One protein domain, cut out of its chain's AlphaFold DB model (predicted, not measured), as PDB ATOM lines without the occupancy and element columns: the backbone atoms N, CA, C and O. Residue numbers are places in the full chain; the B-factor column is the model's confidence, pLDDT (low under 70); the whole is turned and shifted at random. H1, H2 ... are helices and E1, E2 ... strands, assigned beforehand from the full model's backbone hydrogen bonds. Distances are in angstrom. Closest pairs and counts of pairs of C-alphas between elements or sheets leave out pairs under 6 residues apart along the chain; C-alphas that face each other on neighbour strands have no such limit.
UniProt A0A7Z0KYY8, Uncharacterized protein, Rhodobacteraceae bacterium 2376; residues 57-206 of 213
ATOM      1  N   PRO A  57     326.947 393.176 228.768       40.06
ATOM      2  CA  PRO A  57     326.458 391.946 228.127       40.06
ATOM      3  C   PRO A  57     327.507 391.222 227.263       40.06
ATOM      4  O   PRO A  57     327.504 389.988 227.212       40.06
ATOM      5  N   ASP A  58     328.473 391.949 226.693       35.41
ATOM      6  CA  ASP A  58     329.573 391.361 225.917       35.41
ATOM      7  C   ASP A  58     330.642 390.685 226.792       35.41
ATOM      8  O   ASP A  58     331.278 389.721 226.371       35.41
ATOM      9  N   SER A  59     330.793 391.090 228.057       34.47
ATOM     10  CA  SER A  59     331.725 390.448 228.999       34.47
ATOM     11  C   SER A  59     331.254 389.065 229.479       34.47
ATOM     12  O   SER A  59     332.070 388.245 229.901       34.47
ATOM     13  N   PHE A  60     329.959 388.746 229.344       35.34
ATOM     14  CA  PHE A  60     329.447 387.396 229.607       35.34
ATOM     15  C   PHE A  60     329.782 386.412 228.490       35.34
ATOM     16  O   PHE A  60     330.052 385.244 228.777       35.34
ATOM     17  N   ALA A  61     329.800 386.867 227.232       36.19
ATOM     18  CA  ALA A  61     330.220 386.035 226.105       36.19
ATOM     19  C   ALA A  61     331.688 385.589 226.257       36.19
ATOM     20  O   ALA A  61     332.025 384.464 225.886       36.19
ATOM     21  N   VAL A  62     332.519 386.416 226.906       49.28
ATOM     22  CA  VAL A  62     333.933 386.122 227.205       49.28
ATOM     23  C   VAL A  62     334.092 384.980 228.220       49.28
ATOM     24  O   VAL A  62     335.047 384.212 228.140       49.28
ATOM     25  N   GLN A  63     333.157 384.803 229.161       56.56
ATOM     26  CA  GLN A  63     333.317 383.804 230.228       56.56
ATOM     27  C   GLN A  63     332.689 382.442 229.922       56.56
ATOM     28  O   GLN A  63     333.176 381.443 230.441       56.56
ATOM     29  N   ASN A  64     331.645 382.379 229.089       62.12
ATOM     30  CA  ASN A  64     330.882 381.148 228.837       62.12
ATOM     31  C   ASN A  64     330.947 380.635 227.388       62.12
ATOM     32  O   ASN A  64     330.232 379.693 227.052       62.12
ATOM     33  N   GLY A  65     331.764 381.261 226.534       68.12
ATOM     34  CA  GLY A  65     331.966 380.829 225.150       68.12
ATOM     35  C   GLY A  65     330.754 381.043 224.244       68.12
ATOM     36  O   GLY A  65     330.598 380.325 223.259       68.12
ATOM     37  N   GLY A  66     329.877 381.989 224.590       71.38
ATOM     38  CA  GLY A  66     328.661 382.266 223.830       71.38
ATOM     39  C   GLY A  66     327.549 381.241 224.054       71.38
ATOM     40  O   GLY A  66     326.714 381.066 223.174       71.38
ATOM     41  N   ILE A  67     327.511 380.567 225.207       75.31
ATOM     42  CA  ILE A  67     326.446 379.616 225.560       75.31
ATOM     43  C   ILE A  67     325.213 380.354 226.127       75.31
ATOM     44  O   ILE A  67     325.332 381.279 226.935       75.31
ATOM     45  N   ILE A  68     324.012 379.944 225.708       76.06
ATOM     46  CA  ILE A  68     322.720 380.365 226.277       76.06
ATOM     47  C   ILE A  68     322.532 379.674 227.627       76.06
ATOM     48  O   ILE A  68     322.636 378.453 227.702       76.06
ATOM     49  N   SER A  69     322.209 380.451 228.668       75.06
ATOM     50  CA  SER A  69     321.942 379.955 230.031       75.06
ATOM     51  C   SER A  69     322.972 378.912 230.492       75.06
ATOM     52  O   SER A  69     322.616 377.766 230.772       75.06
ATOM     53  N   PRO A  70     324.267 379.277 230.513       77.62
ATOM     54  CA  PRO A  70     325.349 378.318 230.660       77.62
ATOM     55  C   PRO A  70     325.304 377.627 232.022       77.62
ATOM     56  O   PRO A  70     325.281 378.279 233.067       77.62
ATOM     57  N   GLN A  71     325.373 376.300 232.013       80.38
ATOM     58  CA  GLN A  71     325.516 375.521 233.236       80.38
ATOM     59  C   GLN A  71     326.998 375.292 233.511       80.38
ATOM     60  O   GLN A  71     327.694 374.659 232.718       80.38
ATOM     61  N   LYS A  72     327.498 375.826 234.629       80.00
ATOM     62  CA  LYS A  72     328.872 375.568 235.073       80.00
ATOM     63  C   LYS A  72     328.931 374.176 235.696       80.00
ATOM     64  O   LYS A  72     328.253 373.921 236.686       80.00
ATOM     65  N   THR A  73     329.752 373.299 235.139       83.50
ATOM     66  CA  THR A  73     329.926 371.930 235.635       83.50
ATOM     67  C   THR A  73     331.328 371.407 235.302       83.50
ATOM     68  O   THR A  73     332.174 372.148 234.797       83.50
ATOM     69  N   ARG A  74     331.616 370.147 235.632       84.88
ATOM     70  CA  ARG A  74     332.862 369.462 235.266       84.88
ATOM     71  C   ARG A  74     332.621 368.532 234.092       84.88
ATOM     72  O   ARG A  74     331.716 367.707 234.156       84.88
ATOM     73  N   MET A  75     333.469 368.631 233.072       90.62
ATOM     74  CA  MET A  75     333.494 367.671 231.973       90.62
ATOM     75  C   MET A  75     333.827 366.276 232.513       90.62
ATOM     76  O   MET A  75     334.866 366.114 233.176       90.62
ATOM     77  N   PRO A  76     332.973 365.273 232.251       91.62
ATOM     78  CA  PRO A  76     333.320 363.877 232.465       91.62
ATOM     79  C   PRO A  76     334.586 363.483 231.692       91.62
ATOM     80  O   PRO A  76     334.942 364.086 230.688       91.62
ATOM     81  N   LEU A  77     335.292 362.452 232.154       93.12
ATOM     82  CA  LEU A  77     336.348 361.856 231.330       93.12
ATOM     83  C   LEU A  77     335.694 361.086 230.181       93.12
ATOM     84  O   LEU A  77     334.658 360.455 230.379       93.12
ATOM     85  N   GLY A  78     336.300 361.108 228.996       95.31
ATOM     86  CA  GLY A  78     335.722 360.445 227.831       95.31
ATOM     87  C   GLY A  78     336.194 361.025 226.508       95.31
ATOM     88  O   GLY A  78     337.137 361.816 226.459       95.31
ATOM     89  N   PHE A  79     335.542 360.606 225.425       96.44
ATOM     90  CA  PHE A  79     335.803 361.144 224.095       96.44
ATOM     91  C   PHE A  79     334.974 362.389 223.832       96.44
ATOM     92  O   PHE A  79     333.770 362.411 224.067       96.44
ATOM     93  N   TYR A  80     335.637 363.380 223.257       96.00
ATOM     94  CA  TYR A  80     335.053 364.630 222.826       96.00
ATOM     95  C   TYR A  80     335.401 364.896 221.371       96.00
ATOM     96  O   TYR A  80     336.448 364.477 220.868       96.00
ATOM     97  N   TYR A  81     334.508 365.614 220.705       96.31
ATOM     98  CA  TYR A  81     334.624 365.973 219.304       96.31
ATOM     99  C   TYR A  81     334.698 367.484 219.167       96.31
ATOM    100  O   TYR A  81     334.059 368.209 219.927       96.31
ATOM    101  N   ARG A  82     335.425 367.989 218.177       93.44
ATOM    102  CA  ARG A  82     335.285 369.392 217.785       93.44
ATOM    103  C   ARG A  82     335.502 369.589 216.306       93.44
ATOM    104  O   ARG A  82     336.276 368.864 215.686       93.44
ATOM    105  N   PHE A  83     334.859 370.618 215.781       93.19
ATOM    106  CA  PHE A  83     335.082 371.078 214.424       93.19
ATOM    107  C   PHE A  83     336.113 372.206 214.425       93.19
ATOM    108  O   PHE A  83     336.055 373.111 215.256       93.19
ATOM    109  N   ILE A  84     337.073 372.130 213.508       91.06
ATOM    110  CA  ILE A  84     338.103 373.147 213.288       91.06
ATOM    111  C   ILE A  84     338.143 373.529 211.809       91.06
ATOM    112  O   ILE A  84     337.698 372.772 210.945       91.06
ATOM    113  N   GLY A  85     338.701 374.704 211.520       88.69
ATOM    114  CA  GLY A  85     338.883 375.159 210.145       88.69
ATOM    115  C   GLY A  85     339.817 374.247 209.342       88.69
ATOM    116  O   GLY A  85     340.783 373.708 209.892       88.69
ATOM    117  N   SER A  86     339.589 374.099 208.038       86.88
ATOM    118  CA  SER A  86     340.462 373.340 207.119       86.88
ATOM    119  C   SER A  86     341.912 373.845 207.072       86.88
ATOM    120  O   SER A  86     342.823 373.069 206.807       86.88
ATOM    121  N   ASN A  87     342.151 375.106 207.439       81.94
ATOM    122  CA  ASN A  87     343.464 375.761 207.461       81.94
ATOM    123  C   ASN A  87     344.191 375.740 208.826       81.94
ATOM    124  O   ASN A  87     345.345 376.150 208.916       81.94
ATOM    125  N   ARG A  88     343.559 375.272 209.912       72.00
ATOM    126  CA  ARG A  88     344.152 375.257 211.269       72.00
ATOM    127  C   ARG A  88     345.049 374.047 211.562       72.00
ATOM    128  O   ARG A  88     344.553 372.944 211.743       72.00
ATOM    129  N   GLY A  89     346.366 374.207 211.652       61.47
ATOM    130  CA  GLY A  89     347.272 373.066 211.878       61.47
ATOM    131  C   GLY A  89     347.066 372.311 213.204       61.47
ATOM    132  O   GLY A  89     347.266 371.101 213.247       61.47
ATOM    133  N   ASN A  90     346.639 372.998 214.269       66.25
ATOM    134  CA  ASN A  90     346.605 372.449 215.628       66.25
ATOM    135  C   ASN A  90     345.154 372.273 216.131       66.25
ATOM    136  O   ASN A  90     344.357 373.207 215.999       66.25
ATOM    137  N   PRO A  91     344.776 371.132 216.741       68.00
ATOM    138  CA  PRO A  91     343.445 370.910 217.324       68.00
ATOM    139  C   PRO A  91     343.144 371.723 218.605       68.00
ATOM    140  O   PRO A  91     342.217 371.387 219.348       68.00
ATOM    141  N   THR A  92     343.879 372.806 218.876       72.00
ATOM    142  CA  THR A  92     343.797 373.613 220.105       72.00
ATOM    143  C   THR A  92     342.528 374.455 220.178       72.00
ATOM    144  O   THR A  92     342.112 375.084 219.199       72.00
ATOM    145  N   GLY A  93     341.863 374.459 221.340       79.56
ATOM    146  CA  GLY A  93     340.744 375.362 221.625       79.56
ATOM    147  C   GLY A  93     339.693 374.825 222.590       79.56
ATOM    148  O   GLY A  93     339.816 373.749 223.172       79.56
ATOM    149  N   ASN A  94     338.671 375.650 222.784       85.56
ATOM    150  CA  ASN A  94     337.852 375.631 223.994       85.56
ATOM    151  C   ASN A  94     336.495 374.948 223.824       85.56
ATOM    152  O   ASN A  94     335.895 374.555 224.820       85.56
ATOM    153  N   TRP A  95     336.011 374.826 222.587       89.75
ATOM    154  CA  TRP A  95     334.698 374.261 222.272       89.75
ATOM    155  C   TRP A  95     334.803 372.786 221.911       89.75
ATOM    156  O   TRP A  95     335.585 372.423 221.024       89.75
ATOM    157  N   TRP A  96     333.985 371.977 222.577       93.88
ATOM    158  CA  TRP A  96     333.936 370.525 222.470       93.88
ATOM    159  C   TRP A  96     332.490 370.019 222.474       93.88
ATOM    160  O   TRP A  96     331.579 370.662 222.993       93.88
ATOM    161  N   LEU A  97     332.284 368.841 221.903       95.81
ATOM    162  CA  LEU A  97     331.013 368.132 221.815       95.81
ATOM    163  C   LEU A  97     331.153 366.757 222.444       95.81
ATOM    164  O   LEU A  97     332.158 366.076 222.238       95.81
ATOM    165  N   GLU A  98     330.116 366.328 223.150       95.56
ATOM    166  CA  GLU A  98     329.975 364.926 223.528       95.56
ATOM    167  C   GLU A  98     329.639 364.054 222.309       95.56
ATOM    168  O   GLU A  98     329.148 364.567 221.292       95.56
ATOM    169  N   PRO A  99     329.891 362.731 222.393       96.44
ATOM    170  CA  PRO A  99     329.640 361.816 221.287       96.44
ATOM    171  C   PRO A  99     328.197 361.885 220.779       96.44
ATOM    172  O   PRO A  99     327.982 361.924 219.570       96.44
ATOM    173  N   GLU A 100     327.215 361.977 221.680       95.69
ATOM    174  CA  GLU A 100     325.795 362.068 221.324       95.69
ATOM    175  C   GLU A 100     325.494 363.242 220.379       95.69
ATOM    176  O   GLU A 100     324.862 363.064 219.338       95.69
ATOM    177  N   HIS A 101     326.022 364.431 220.674       95.88
ATOM    178  CA  HIS A 101     325.790 365.624 219.869       95.88
ATOM    179  C   HIS A 101     326.540 365.573 218.541       95.88
ATOM    180  O   HIS A 101     326.000 365.983 217.513       95.88
ATOM    181  N   TYR A 102     327.753 365.015 218.529       96.94
ATOM    182  CA  TYR A 102     328.463 364.745 217.283       96.94
ATOM    183  C   TYR A 102     327.661 363.803 216.369       96.94
ATOM    184  O   TYR A 102     327.478 364.102 215.186       96.94
ATOM    185  N   PHE A 103     327.130 362.701 216.908       96.19
ATOM    186  CA  PHE A 103     326.361 361.737 216.122       96.19
ATOM    187  C   PHE A 103     325.032 362.305 215.616       96.19
ATOM    188  O   PHE A 103     324.642 361.995 214.490       96.19
ATOM    189  N   LEU A 104     324.382 363.198 216.368       95.62
ATOM    190  CA  LEU A 104     323.208 363.934 215.884       95.62
ATOM    191  C   LEU A 104     323.540 364.805 214.663       95.62
ATOM    192  O   LEU A 104     322.828 364.764 213.657       95.62
ATOM    193  N   ILE A 105     324.648 365.551 214.709       96.00
ATOM    194  CA  ILE A 105     325.110 366.366 213.572       96.00
ATOM    195  C   ILE A 105     325.455 365.469 212.378       96.00
ATOM    196  O   ILE A 105     325.086 365.781 211.242       96.00
ATOM    197  N   ARG A 106     326.108 364.329 212.629       96.38
ATOM    198  CA  ARG A 106     326.447 363.335 211.603       96.38
ATOM    199  C   ARG A 106     325.214 362.739 210.934       96.38
ATOM    200  O   ARG A 106     325.178 362.689 209.705       96.38
ATOM    201  N   SER A 107     324.208 362.326 211.707       94.94
ATOM    202  CA  SER A 107     322.939 361.840 211.152       94.94
ATOM    203  C   SER A 107     322.321 362.907 210.265       94.94
ATOM    204  O   SER A 107     322.012 362.646 209.112       94.94
ATOM    205  N   ARG A 108     322.263 364.153 210.742       93.69
ATOM    206  CA  ARG A 108     321.681 365.252 209.973       93.69
ATOM    207  C   ARG A 108     322.422 365.541 208.669       93.69
ATOM    208  O   ARG A 108     321.777 365.853 207.673       93.69
ATOM    209  N   ALA A 109     323.750 365.437 208.657       95.88
ATOM    210  CA  ALA A 109     324.538 365.570 207.433       95.88
ATOM    211  C   ALA A 109     324.162 364.491 206.407       95.88
ATOM    212  O   ALA A 109     323.914 364.808 205.243       95.88
ATOM    213  N   ARG A 110     324.053 363.235 206.864       95.88
ATOM    214  CA  ARG A 110     323.628 362.093 206.046       95.88
ATOM    215  C   ARG A 110     322.208 362.281 205.518       95.88
ATOM    216  O   ARG A 110     322.004 362.183 204.315       95.88
ATOM    217  N   ASP A 111     321.259 362.590 206.395       94.69
ATOM    218  CA  ASP A 111     319.834 362.666 206.062       94.69
ATOM    219  C   ASP A 111     319.539 363.815 205.074       94.69
ATOM    220  O   ASP A 111     318.631 363.721 204.255       94.69
ATOM    221  N   LEU A 112     320.340 364.889 205.104       94.06
ATOM    222  CA  LEU A 112     320.255 366.007 204.156       94.06
ATOM    223  C   LEU A 112     321.150 365.841 202.915       94.06
ATOM    224  O   LEU A 112     321.125 366.699 202.033       94.06
ATOM    225  N   GLY A 113     321.986 364.801 202.851       95.94
ATOM    226  CA  GLY A 113     322.934 364.597 201.753       95.94
ATOM    227  C   GLY A 113     323.959 365.732 201.591       95.94
ATOM    228  O   GLY A 113     324.343 366.060 200.462       95.94
ATOM    229  N   ILE A 114     324.392 366.349 202.697       96.25
ATOM    230  CA  ILE A 114     325.355 367.467 202.727       96.25
ATOM    231  C   ILE A 114     326.660 367.070 203.438       96.25
ATOM    232  O   ILE A 114     326.654 366.143 204.247       96.25
ATOM    233  N   PRO A 115     327.785 367.767 203.183       97.19
ATOM    234  CA  PRO A 115     329.010 367.551 203.946       97.19
ATOM    235  C   PRO A 115     328.812 367.798 205.443       97.19
ATOM    236  O   PRO A 115     328.055 368.689 205.849       97.19
ATOM    237  N   LEU A 116     329.539 367.048 206.269       97.25
ATOM    238  CA  LEU A 116     329.440 367.164 207.722       97.25
ATOM    239  C   LEU A 116     329.880 368.550 208.218       97.25
ATOM    240  O   LEU A 116     329.246 369.081 209.127       97.25
ATOM    241  N   ALA A 117     330.871 369.176 207.574       95.69
ATOM    242  CA  ALA A 117     331.255 370.565 207.836       95.69
ATOM    243  C   ALA A 117     330.059 371.537 207.733       95.69
ATOM    244  O   ALA A 117     329.831 372.356 208.623       95.69
ATOM    245  N   VAL A 118     329.229 371.393 206.691       94.50
ATOM    246  CA  VAL A 118     328.048 372.246 206.470       94.50
ATOM    247  C   VAL A 118     326.987 372.006 207.543       94.50
ATOM    248  O   VAL A 118     326.385 372.956 208.050       94.50
ATOM    249  N   ALA A 119     326.749 370.743 207.906       94.88
ATOM    250  CA  ALA A 119     325.819 370.402 208.979       94.88
ATOM    251  C   ALA A 119     326.292 370.962 210.329       94.88
ATOM    252  O   ALA A 119     325.486 371.551 211.053       94.88
ATOM    253  N   ALA A 120     327.586 370.838 210.635       94.31
ATOM    254  CA  ALA A 120     328.195 371.358 211.852       94.31
ATOM    255  C   ALA A 120     328.053 372.879 211.951       94.31
ATOM    256  O   ALA A 120     327.515 373.358 212.947       94.31
ATOM    257  N   SER A 121     328.412 373.636 210.907       91.38
ATOM    258  CA  SER A 121     328.278 375.100 210.923       91.38
ATOM    259  C   SER A 121     326.838 375.558 211.179       91.38
ATOM    260  O   SER A 121     326.608 376.490 211.948       91.38
ATOM    261  N   ARG A 122     325.846 374.864 210.601       90.00
ATOM    262  CA  ARG A 122     324.419 375.158 210.829       90.00
ATOM    263  C   ARG A 122     323.965 374.811 212.245       90.00
ATOM    264  O   ARG A 122     323.229 375.576 212.856       90.00
ATOM    265  N   CYS A 123     324.372 373.654 212.756       91.06
ATOM    266  CA  CYS A 123     323.906 373.157 214.048       91.06
ATOM    267  C   CYS A 123     324.578 373.848 215.240       91.06
ATOM    268  O   CYS A 123     323.938 374.067 216.263       91.06
ATOM    269  N   LEU A 124     325.859 374.187 215.099       89.19
ATOM    270  CA  LEU A 124     326.676 374.820 216.137       89.19
ATOM    271  C   LEU A 124     326.647 376.343 216.070       89.19
ATOM    272  O   LEU A 124     327.241 376.996 216.926       89.19
ATOM    273  N   VAL A 125     325.943 376.895 215.078       86.19
ATOM    274  CA  VAL A 125     325.807 378.336 214.866       86.19
ATOM    275  C   VAL A 125     327.168 378.990 214.622       86.19
ATOM    276  O   VAL A 125     327.495 380.014 215.211       86.19
ATOM    277  N   ILE A 126     327.980 378.375 213.761       83.81
ATOM    278  CA  ILE A 126     329.301 378.888 213.391       83.81
ATOM    279  C   ILE A 126     329.145 379.643 212.064       83.81
ATOM    280  O   ILE A 126     328.915 379.005 211.030       83.81
ATOM    281  N   PRO A 127     329.231 380.987 212.063       82.06
ATOM    282  CA  PRO A 127     329.237 381.773 210.839       82.06
ATOM    283  C   PRO A 127     330.432 381.392 209.962       82.06
ATOM    284  O   PRO A 127     331.524 381.112 210.461       82.06
ATOM    285  N   LYS A 128     330.245 381.425 208.639       79.75
ATOM    286  CA  LYS A 128     331.297 381.087 207.660       79.75
ATOM    287  C   LYS A 128     332.530 381.989 207.784       79.75
ATOM    288  O   LYS A 128     333.625 381.598 207.399       79.75
ATOM    289  N   GLU A 129     332.342 383.192 208.317       77.94
ATOM    290  CA  GLU A 129     333.383 384.181 208.570       77.94
ATOM    291  C   GLU A 129     334.330 383.748 209.699       77.94
ATOM    292  O   GLU A 129     335.467 384.206 209.739       77.94
ATOM    293  N   TRP A 130     333.879 382.875 210.610       76.12
ATOM    294  CA  TRP A 130     334.686 382.380 211.735       76.12
ATOM    295  C   TRP A 130     335.458 381.109 211.377       76.12
ATOM    296  O   TRP A 130     336.532 380.847 211.923       76.12
ATOM    297  N   GLY A 131     334.912 380.302 210.468       83.00
ATOM    298  CA  GLY A 131     335.545 379.082 209.995       83.00
ATOM    299  C   GLY A 131     334.604 378.214 209.171       83.00
ATOM    300  O   GLY A 131     333.383 378.343 209.225       83.00
ATOM    301  N   ASP A 132     335.191 377.291 208.418       88.19
ATOM    302  CA  ASP A 132     334.465 376.385 207.525       88.19
ATOM    303  C   ASP A 132     334.085 375.045 208.173       88.19
ATOM    304  O   ASP A 132     333.439 374.229 207.525       88.19
ATOM    305  N   CYS A 133     334.483 374.795 209.429       92.69
ATOM    306  CA  CYS A 133     334.337 373.496 210.100       92.69
ATOM    307  C   CYS A 133     334.911 372.317 209.290       92.69
ATOM    308  O   CYS A 133     334.450 371.182 209.430       92.69
ATOM    309  N   GLY A 134     335.901 372.574 208.429       92.94
ATOM    310  CA  GLY A 134     336.370 371.628 207.419       92.94
ATOM    311  C   GLY A 134     337.046 370.372 207.963       92.94
ATOM    312  O   GLY A 134     337.233 369.413 207.216       92.94
ATOM    313  N   ARG A 135     337.388 370.334 209.254       94.00
ATOM    314  CA  ARG A 135     337.905 369.144 209.935       94.00
ATOM    315  C   ARG A 135     337.161 368.865 211.222       94.00
ATOM    316  O   ARG A 135     336.786 369.789 211.937       94.00
ATOM    317  N   VAL A 136     337.041 367.587 211.555       95.25
ATOM    318  CA  VAL A 136     336.609 367.132 212.876       95.25
ATOM    319  C   VAL A 136     337.759 366.422 213.579       95.25
ATOM    320  O   VAL A 136     338.498 365.652 212.967       95.25
ATOM    321  N   VAL A 137     337.908 366.699 214.868       94.88
ATOM    322  CA  VAL A 137     338.890 366.086 215.761       94.88
ATOM    323  C   VAL A 137     338.130 365.285 216.803       94.88
ATOM    324  O   VAL A 137     337.204 365.819 217.411       94.88
ATOM    325  N   ARG A 138     338.540 364.041 217.040       96.06
ATOM    326  CA  ARG A 138     338.170 363.246 218.212       96.06
ATOM    327  C   ARG A 138     339.359 363.211 219.159       96.06
ATOM    328  O   ARG A 138     340.471 362.872 218.749       96.06
ATOM    329  N   ALA A 139     339.128 363.540 220.421       95.06
ATOM    330  CA  ALA A 139     340.153 363.508 221.449       95.06
ATOM    331  C   ALA A 139     339.599 362.956 222.762       95.06
ATOM    332  O   ALA A 139     338.426 363.133 223.081       95.06
ATOM    333  N   GLN A 140     340.447 362.280 223.525       95.81
ATOM    334  CA  GLN A 140     340.111 361.758 224.840       95.81
ATOM    335  C   GLN A 140     340.518 362.762 225.918       95.81
ATOM    336  O   GLN A 140     341.696 363.099 226.034       95.81
ATOM    337  N   LEU A 141     339.563 363.212 226.729       93.75
ATOM    338  CA  LEU A 141     339.845 363.990 227.928       93.75
ATOM    339  C   LEU A 141     340.362 363.056 229.025       93.75
ATOM    340  O   LEU A 141     339.645 362.151 229.456       93.75
ATOM    341  N   HIS A 142     341.585 363.294 229.496       90.94
ATOM    342  CA  HIS A 142     342.209 362.500 230.566       90.94
ATOM    343  C   HIS A 142     342.305 363.245 231.905       90.94
ATOM    344  O   HIS A 142     342.667 362.654 232.919       90.94
ATOM    345  N   THR A 143     341.942 364.529 231.932       85.81
ATOM    346  CA  THR A 143     341.903 365.356 233.144       85.81
ATOM    347  C   THR A 143     340.556 366.060 233.209       85.81
ATOM    348  O   THR A 143     340.186 366.730 232.255       85.81
ATOM    349  N   ARG A 144     339.812 365.955 234.316       86.44
ATOM    350  CA  ARG A 144     338.523 366.660 234.450       86.44
ATOM    351  C   ARG A 144     338.740 368.176 234.421       86.44
ATOM    352  O   ARG A 144     339.599 368.684 235.140       86.44
ATOM    353  N   LEU A 145     337.928 368.886 233.639       83.75
ATOM    354  CA  LEU A 145     337.989 370.343 233.489       83.75
ATOM    355  C   LEU A 145     336.654 370.968 233.882       83.75
ATOM    356  O   LEU A 145     335.593 370.447 233.542       83.75
ATOM    357  N   ASN A 146     336.704 372.092 234.591       82.25
ATOM    358  CA  ASN A 146     335.539 372.944 234.756       82.25
ATOM    359  C   ASN A 146     335.213 373.593 233.412       82.25
ATOM    360  O   ASN A 146     336.084 374.148 232.745       82.25
ATOM    361  N   ALA A 147     333.943 373.547 233.048       86.50
ATOM    362  CA  ALA A 147     333.446 374.027 231.779       86.50
ATOM    363  C   ALA A 147     332.035 374.589 231.943       86.50
ATOM    364  O   ALA A 147     331.372 374.415 232.971       86.50
ATOM    365  N   TYR A 148     331.583 375.262 230.901       85.25
ATOM    366  CA  TYR A 148     330.194 375.626 230.714       85.25
ATOM    367  C   TYR A 148     329.590 374.694 229.677       85.25
ATOM    368  O   TYR A 148     330.227 374.417 228.664       85.25
ATOM    369  N   VAL A 149     328.373 374.223 229.917       88.62
ATOM    370  CA  VAL A 149     327.628 373.409 228.958       88.62
ATOM    371  C   VAL A 149     326.292 374.061 228.638       88.62
ATOM    372  O   VAL A 149     325.646 374.653 229.506       88.62
ATOM    373  N   GLY A 150     325.893 373.979 227.373       88.00
ATOM    374  CA  GLY A 150     324.593 374.447 226.907       88.00
ATOM    375  C   GLY A 150     324.570 374.729 225.410       88.00
ATOM    376  O   GLY A 150     325.509 374.408 224.684       88.00
ATOM    377  N   LYS A 151     323.477 375.327 224.935       84.56
ATOM    378  CA  LYS A 151     323.300 375.675 223.517       84.56
ATOM    379  C   LYS A 151     324.134 376.893 223.139       84.56
ATOM    380  O   LYS A 151     324.239 377.825 223.928       84.56
ATOM    381  N   GLY A 152     324.652 376.927 221.916       78.56
ATOM    382  CA  GLY A 152     325.253 378.147 221.369       78.56
ATOM    383  C   GLY A 152     324.210 379.256 221.195       78.56
ATOM    384  O   GLY A 152     323.065 378.985 220.828       78.56
ATOM    385  N   LYS A 153     324.598 380.503 221.467       75.81
ATOM    386  CA  LYS A 153     323.803 381.691 221.144       75.81
ATOM    387  C   LYS A 153     323.694 381.863 219.628       75.81
ATOM    388  O   LYS A 153     324.617 381.477 218.909       75.81
ATOM    389  N   PRO A 154     322.610 382.491 219.139       78.06
ATOM    390  CA  PRO A 154     322.602 383.065 217.805       78.06
ATOM    391  C   PRO A 154     323.856 383.916 217.577       78.06
ATOM    392  O   PRO A 154     324.310 384.607 218.489       78.06
ATOM    393  N   ALA A 155     324.412 383.864 216.372       71.50
ATOM    394  CA  ALA A 155     325.645 384.571 216.036       71.50
ATOM    395  C   ALA A 155     325.544 385.230 214.660       71.50
ATOM    396  O   ALA A 155     324.776 384.799 213.802       71.50
ATOM    397  N   THR A 156     326.344 386.269 214.437       69.62
ATOM    398  CA  THR A 156     326.605 386.805 213.093       69.62
ATOM    399  C   THR A 156     328.112 386.858 212.865       69.62
ATOM    400  O   THR A 156     328.885 386.785 213.822       69.62
ATOM    401  N   GLY A 157     328.541 386.973 211.608       64.62
ATOM    402  CA  GLY A 157     329.961 386.913 211.257       64.62
ATOM    403  C   GLY A 157     330.829 388.018 211.869       64.62
ATOM    404  O   GLY A 157     332.009 387.781 212.111       64.62
ATOM    405  N   SER A 158     330.284 389.210 212.138       61.84
ATOM    406  CA  SER A 158     331.105 390.383 212.496       61.84
ATOM    407  C   SER A 158     330.516 391.330 213.543       61.84
ATOM    408  O   SER A 158     331.234 392.203 214.030       61.84
ATOM    409  N   VAL A 159     329.239 391.186 213.906       61.44
ATOM    410  CA  VAL A 159     328.536 392.090 214.832       61.44
ATOM    411  C   VAL A 159     327.594 391.279 215.732       61.44
ATOM    412  O   VAL A 159     327.063 390.252 215.314       61.44
ATOM    413  N   SER A 160     327.355 391.699 216.976       62.22
ATOM    414  CA  SER A 160     326.345 391.040 217.821       62.22
ATOM    415  C   SER A 160     324.967 391.000 217.123       62.22
ATOM    416  O   SER A 160     324.563 392.016 216.546       62.22
ATOM    417  N   PRO A 161     324.221 389.874 217.169       61.94
ATOM    418  CA  PRO A 161     322.855 389.794 216.638       61.94
ATOM    419  C   PRO A 161     321.917 390.887 217.161       61.94
ATOM    420  O   PRO A 161     321.054 391.351 216.406       61.94
ATOM    421  N   ASP A 162     322.134 391.307 218.411       63.66
ATOM    422  CA  ASP A 162     321.321 392.280 219.148       63.66
ATOM    423  C   ASP A 162     321.774 393.734 218.927       63.66
ATOM    424  O   ASP A 162     321.201 394.662 219.496       63.66
ATOM    425  N   ASN A 163     322.803 393.968 218.105       63.75
ATOM    426  CA  ASN A 163     323.264 395.324 217.822       63.75
ATOM    427  C   ASN A 163     322.232 396.084 216.970       63.75
ATOM    428  O   ASN A 163     321.905 395.671 215.854       63.75
ATOM    429  N   ALA A 164     321.768 397.230 217.475       69.69
ATOM    430  CA  ALA A 164     320.786 398.087 216.815       69.69
ATOM    431  C   ALA A 164     321.247 398.620 215.444       69.69
ATOM    432  O   ALA A 164     320.409 398.920 214.599       69.69
ATOM    433  N   THR A 165     322.560 398.712 215.200       74.25
ATOM    434  CA  THR A 165     323.126 399.201 213.929       74.25
ATOM    435  C   THR A 165     323.411 398.091 212.912       74.25
ATOM    436  O   THR A 165     323.954 398.363 211.841       74.25
ATOM    437  N   ARG A 166     323.050 396.836 213.215       79.56
ATOM    438  CA  ARG A 166     323.255 395.686 212.326       79.56
ATOM    439  C   ARG A 166     322.393 395.788 211.065       79.56
ATOM    440  O   ARG A 166     321.163 395.813 211.142       79.56
ATOM    441  N   ASP A 167     323.027 395.709 209.896       80.38
ATOM    442  CA  ASP A 167     322.311 395.552 208.628       80.38
ATOM    443  C   ASP A 167     321.859 394.096 208.461       80.38
ATOM    444  O   ASP A 167     322.644 393.193 208.167       80.38
ATOM    445  N   LYS A 168     320.554 393.858 208.618       81.56
ATOM    446  CA  LYS A 168     319.958 392.518 208.541       81.56
ATOM    447  C   LYS A 168     320.147 391.839 207.183       81.56
ATOM    448  O   LYS A 168     320.099 390.612 207.134       81.56
ATOM    449  N   ARG A 169     320.348 392.603 206.103       79.50
ATOM    450  CA  ARG A 169     320.498 392.067 204.743       79.50
ATOM    451  C   ARG A 169     321.897 391.511 204.502       79.50
ATOM    452  O   ARG A 169     322.041 390.496 203.831       79.50
ATOM    453  N   THR A 170     322.917 392.175 205.037       78.00
ATOM    454  CA  THR A 170     324.325 391.809 204.822       78.00
ATOM    455  C   THR A 170     324.930 391.036 205.995       78.00
ATOM    456  O   THR A 170     325.938 390.357 205.819       78.00
ATOM    457  N   GLN A 171     324.297 391.079 207.173       75.88
ATOM    458  CA  GLN A 171     324.743 390.425 208.407       75.88
ATOM    459  C   GLN A 171     323.611 389.558 208.991       75.88
ATOM    460  O   GLN A 171     322.984 389.931 209.996       75.88
ATOM    461  N   PRO A 172     323.287 388.417 208.349       79.06
ATOM    462  CA  PRO A 172     322.224 387.537 208.813       79.06
ATOM    463  C   PRO A 172     322.575 386.904 210.165       79.06
ATOM    464  O   PRO A 172     323.735 386.627 210.471       79.06
ATOM    465  N   VAL A 173     321.544 386.659 210.975       78.25
ATOM    466  CA  VAL A 173     321.685 385.917 212.231       78.25
ATOM    467  C   VAL A 173     321.630 384.431 211.919       78.25
ATOM    468  O   VAL A 173     320.645 383.932 211.378       78.25
ATOM    469  N   HIS A 174     322.684 383.721 212.287       75.62
ATOM    470  CA  HIS A 174     322.704 382.273 212.303       75.62
ATOM    471  C   HIS A 174     322.036 381.803 213.593       75.62
ATOM    472  O   HIS A 174     322.328 382.318 214.673       75.62
ATOM    473  N   MET A 175     321.146 380.819 213.488       77.44
ATOM    474  CA  MET A 175     320.512 380.170 214.634       77.44
ATOM    475  C   MET A 175     320.582 378.658 214.472       77.44
ATOM    476  O   MET A 175     320.533 378.146 213.350       77.44
ATOM    477  N   ALA A 176     320.664 377.947 215.594       76.81
ATOM    478  CA  ALA A 176     320.559 376.498 215.587       76.81
ATOM    479  C   ALA A 176     319.132 376.080 215.175       76.81
ATOM    480  O   ALA A 176     318.176 376.809 215.465       76.81
ATOM    481  N   PRO A 177     318.955 374.912 214.530       77.25
ATOM    482  CA  PRO A 177     317.630 374.356 214.270       77.25
ATOM    483  C   PRO A 177     316.805 374.247 215.561       77.25
ATOM    484  O   PRO A 177     317.286 373.721 216.561       77.25
ATOM    485  N   THR A 178     315.559 374.724 215.539       72.69
ATOM    486  CA  THR A 178     314.701 374.834 216.734       72.69
ATOM    487  C   THR A 178     314.339 373.486 217.355       72.69
ATOM    488  O   THR A 178     314.180 373.397 218.569       72.69
ATOM    489  N   HIS A 179     314.245 372.433 216.543       76.12
ATOM    490  CA  HIS A 179     313.852 371.083 216.957       76.12
ATOM    491  C   HIS A 179     315.024 370.182 217.366       76.12
ATOM    492  O   HIS A 179     314.808 369.007 217.649       76.12
ATOM    493  N   ILE A 180     316.262 370.691 217.374       75.88
ATOM    494  CA  ILE A 180     317.446 369.893 217.712       75.88
ATOM    495  C   ILE A 180     318.181 370.527 218.884       75.88
ATOM    496  O   ILE A 180     318.616 371.679 218.833       75.88
ATOM    497  N   GLU A 181     318.360 369.741 219.942       85.12
ATOM    498  CA  GLU A 181     319.148 370.141 221.096       85.12
ATOM    499  C   GLU A 181     320.605 369.709 220.944       85.12
ATOM    500  O   GLU A 181     320.959 368.567 221.217       85.12
ATOM    501  N   ILE A 182     321.466 370.627 220.500       89.88
ATOM    502  CA  ILE A 182     322.914 370.401 220.497       89.88
ATOM    503  C   ILE A 182     323.551 371.282 221.557       89.88
ATOM    504  O   ILE A 182     323.536 372.515 221.452       89.88
ATOM    505  N   LYS A 183     324.104 370.638 222.587       91.06
ATOM    506  CA  LYS A 183     324.884 371.318 223.614       91.06
ATOM    507  C   LYS A 183     326.362 371.265 223.252       91.06
ATOM    508  O   LYS A 183     326.849 370.324 222.629       91.06
ATOM    509  N   GLN A 184     327.061 372.317 223.640       91.19
ATOM    510  CA  GLN A 184     328.496 372.465 223.490       91.19
ATOM    511  C   GLN A 184     329.103 372.647 224.868       91.19
ATOM    512  O   GLN A 184     328.537 373.329 225.724       91.19
ATOM    513  N   TRP A 185     330.269 372.050 225.049       91.94
ATOM    514  CA  TRP A 185     331.140 372.290 226.179       91.94
ATOM    515  C   TRP A 185     332.101 373.408 225.815       91.94
ATOM    516  O   TRP A 185     332.825 373.309 224.828       91.94
ATOM    517  N   TYR A 186     332.119 374.461 226.619       88.06
ATOM    518  CA  TYR A 186     333.125 375.505 226.563       88.06
ATOM    519  C   TYR A 186     334.019 375.420 227.794       88.06
ATOM    520  O   TYR A 186     333.576 375.650 228.923       88.06
ATOM    521  N   VAL A 187     335.292 375.114 227.573       85.19
ATOM    522  CA  VAL A 187     336.310 375.123 228.620       85.19
ATOM    523  C   VAL A 187     336.984 376.491 228.633       85.19
ATOM    524  O   VAL A 187     337.695 376.808 227.681       85.19
ATOM    525  N   PRO A 188     336.811 377.325 229.671       74.81
ATOM    526  CA  PRO A 188     337.521 378.593 229.750       74.81
ATOM    527  C   PRO A 188     339.027 378.347 229.907       74.81
ATOM    528  O   PRO A 188     339.446 377.574 230.766       74.81
ATOM    529  N   GLY A 189     339.843 379.024 229.103       69.25
ATOM    530  CA  GLY A 189     341.297 378.997 229.241       69.25
ATOM    531  C   GLY A 189     342.047 379.200 227.929       69.25
ATOM    532  O   GLY A 189     341.447 379.447 226.889       69.25
ATOM    533  N   GLU A 190     343.369 379.090 227.977       72.56
ATOM    534  CA  GLU A 190     344.225 379.230 226.799       72.56
ATOM    535  C   GLU A 190     344.188 377.938 225.949       72.56
ATOM    536  O   GLU A 190     344.462 376.855 226.484       72.56
ATOM    537  N   PRO A 191     343.838 378.011 224.649       76.69
ATOM    538  CA  PRO A 191     343.716 376.855 223.755       76.69
ATOM    539  C   PRO A 191     344.887 375.864 223.813       76.69
ATOM    540  O   PRO A 191     344.680 374.649 223.848       76.69
ATOM    541  N   GLU A 192     346.113 376.383 223.829       75.31
ATOM    542  CA  GLU A 192     347.370 375.636 223.781       75.31
ATOM    543  C   GLU A 192     347.592 374.821 225.057       75.31
ATOM    544  O   GLU A 192     348.088 373.693 225.020       75.31
ATOM    545  N   LEU A 193     347.193 375.377 226.199       74.06
ATOM    546  CA  LEU A 193     347.233 374.686 227.479       74.06
ATOM    547  C   LEU A 193     346.176 373.601 227.571       74.06
ATOM    548  O   LEU A 193     346.467 372.487 228.009       74.06
ATOM    549  N   LEU A 194     344.948 373.946 227.190       79.31
ATOM    550  CA  LEU A 194     343.820 373.032 227.272       79.31
ATOM    551  C   LEU A 194     344.060 371.802 226.405       79.31
ATOM    552  O   LEU A 194     343.757 370.699 226.844       79.31
ATOM    553  N   ALA A 195     344.695 371.963 225.242       82.69
ATOM    554  CA  ALA A 195     345.058 370.845 224.377       82.69
ATOM    555  C   ALA A 195     345.909 369.774 225.082       82.69
ATOM    556  O   ALA A 195     345.771 368.603 224.761       82.69
ATOM    557  N   ARG A 196     346.712 370.126 226.097       85.75
ATOM    558  CA  ARG A 196     347.497 369.152 226.886       85.75
ATOM    559  C   ARG A 196     346.647 368.250 227.784       85.75
ATOM    560  O   ARG A 196     347.182 367.325 228.382       85.75
ATOM    561  N   MET A 197     345.363 368.562 227.949       88.50
ATOM    562  CA  MET A 197     344.401 367.771 228.729       88.50
ATOM    563  C   MET A 197     343.634 366.771 227.854       88.50
ATOM    564  O   MET A 197     342.885 365.937 228.371       88.50
ATOM    565  N   PHE A 198     343.808 366.879 226.535       91.38
ATOM    566  CA  PHE A 198     343.173 366.049 225.531       91.38
ATOM    567  C   PHE A 198     344.233 365.255 224.770       91.38
ATOM    568  O   PHE A 198     345.132 365.813 224.146       91.38
ATOM    569  N   LYS A 199     344.085 363.934 224.739       92.88
ATOM    570  CA  LYS A 199     344.858 363.081 223.839       92.88
ATOM    571  C   LYS A 199     344.109 362.964 222.516       92.88
ATOM    572  O   LYS A 199     343.043 362.352 222.468       92.88
ATOM    573  N   VAL A 200     344.640 363.564 221.454       93.12
ATOM    574  CA  VAL A 200     344.049 363.464 220.109       93.12
ATOM    575  C   VAL A 200     344.115 362.013 219.638       93.12
ATOM    576  O   VAL A 200     345.179 361.401 219.657       93.12
ATOM    577  N   ASP A 201     342.963 361.480 219.241       93.81
ATOM    578  CA  ASP A 201     342.810 360.121 218.714       93.81
ATOM    579  C   ASP A 201     342.800 360.146 217.183       93.81
ATOM    580  O   ASP A 201     343.577 359.458 216.528       93.81
ATOM    581  N   LYS A 202     341.947 360.998 216.598       94.00
ATOM    582  CA  LYS A 202     341.757 361.060 215.146       94.00
ATOM    583  C   LYS A 202     341.374 362.461 214.686       94.00
ATOM    584  O   LYS A 202     340.590 363.139 215.347       94.00
ATOM    585  N   THR A 203     341.855 362.848 213.508       94.06
ATOM    586  CA  THR A 203     341.431 364.061 212.794       94.06
ATOM    587  C   THR A 203     341.056 363.691 211.366       94.06
ATOM    588  O   THR A 203     341.791 362.955 210.712       94.06
ATOM    589  N   VAL A 204     339.916 364.181 210.878       94.62
ATOM    590  CA  VAL A 204     339.386 363.847 209.545       94.62
ATOM    591  C   VAL A 204     338.921 365.116 208.830       94.62
ATOM    592  O   VAL A 204     338.272 365.962 209.444       94.62
ATOM    593  N   ASN A 205     339.239 365.241 207.536       94.88
ATOM    594  CA  ASN A 205     338.680 366.266 206.649       94.88
ATOM    595  C   ASN A 205     337.236 365.913 206.300       94.88
ATOM    596  O   ASN A 205     336.965 364.810 205.846       94.88
ATOM    597  N   VAL A 206     336.312 366.843 206.508       95.62
ATOM    598  CA  VAL A 206     334.863 366.593 206.429       95.62
ATOM    599  C   VAL A 206     334.140 367.581 205.511       95.62
ATOM    600  O   VAL A 206     332.951 367.867 205.674       95.62
TER     601      VAL A 206
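AT A GLANCE: This is residues 57 to 206 of the 213 residues of an uncharacterized protein of Rhodobacteraceae bacterium 2376 (UniProt A0A7Z0KYY8). Two small three-stranded antiparallel sheets stand next to each other at the core, with E5 of one near E2 of the other, and helices H2 and H3 cover one face of the strongly twisted sheet E2 E3 E6. The long link of residues 152 to 182, with no named element, makes a loop whose C-alphas lie from 8 to 26 A from the mean of all C-alphas, and H1 and H4 are short helices at the margins of the body. The 150 printed residues hold four named helices and six named strands, in the order H1 E1 E2 H2 H3 E3 E4 E5 H4 E6; the sheets run E1 E4 E5 and E2 E3 E6. The class is mixed, helices and strands, with 73 residues, under half, in named elements. The whole is compact, with a radius of gyration of the C-alphas of 15.0 A and spans of 44 by 38 by 30 A.

HOW THE PARTS SIT: H1, residues 57 to 64, only grazes, with residues 63 to 64, the sheet of E1, residues 71 to 74, E4, residues 146 to 151, and E5, residues 183 to 186. Antiparallel E1 and E4 have N 73 and O 147 at 2.9 A; the hairpin E4 and E5 has N 148 and O 186 at 2.8 A. Residues 95 to 96 pair antiparallel with residues 185 to 186 of E5. In the other sheet, E2, residues 78 to 84, is antiparallel to E3, residues 135 to 141, with N 82 and O 137 at 2.9 A. E3 is antiparallel to E6, residues 198 to 205, with N 136 and O 204 at 2.9 A. H2, residues 99 to 111, runs along E2 at 24 degrees on the local plane, at a height over the sheet of 11.9 A. H3, residues 116 to 124, is on the same face at 10.0 A, across E2 at 73 degrees on the local plane. H2 touches H3 with residues 105 to 110 alone, at a steep tilt of 60 degrees, opposite ways; the closest C-alphas, of Ala 109 and Leu 116, are 5.2 A apart. H4, residues 191 to 197, only grazes the sheet E2 E3 E6, with residues 194 to 197. Every O i to N i+4 pair is within hydrogen-bond range in H2 and H3; H1 has 1 of 4 and H4 1 of 3, beside O i to N i+3 counts of 3 of 5 and 3 of 4.

IN THESE COORDINATES: H1 begins at C-alpha 57, (326.458, 391.946, 228.127). E2 is 19.5 A long, H2 18.1 A, E3 18.8 A and E4 16.8 A. E6, 19.4 A, bends by 63 degrees at residue 201 and ends at C-alpha 205, (338.680, 366.266, 206.649).

THE WHOLE: The C-alphas farthest apart, of His 142 and Arg 169, are 44.9 A apart. The printed part has no cut. The links E2 to H2 and E4 to E5 are long. pLDDT is under 70 at residues 57 to 65, 89 to 91, 156 to 164 and 189.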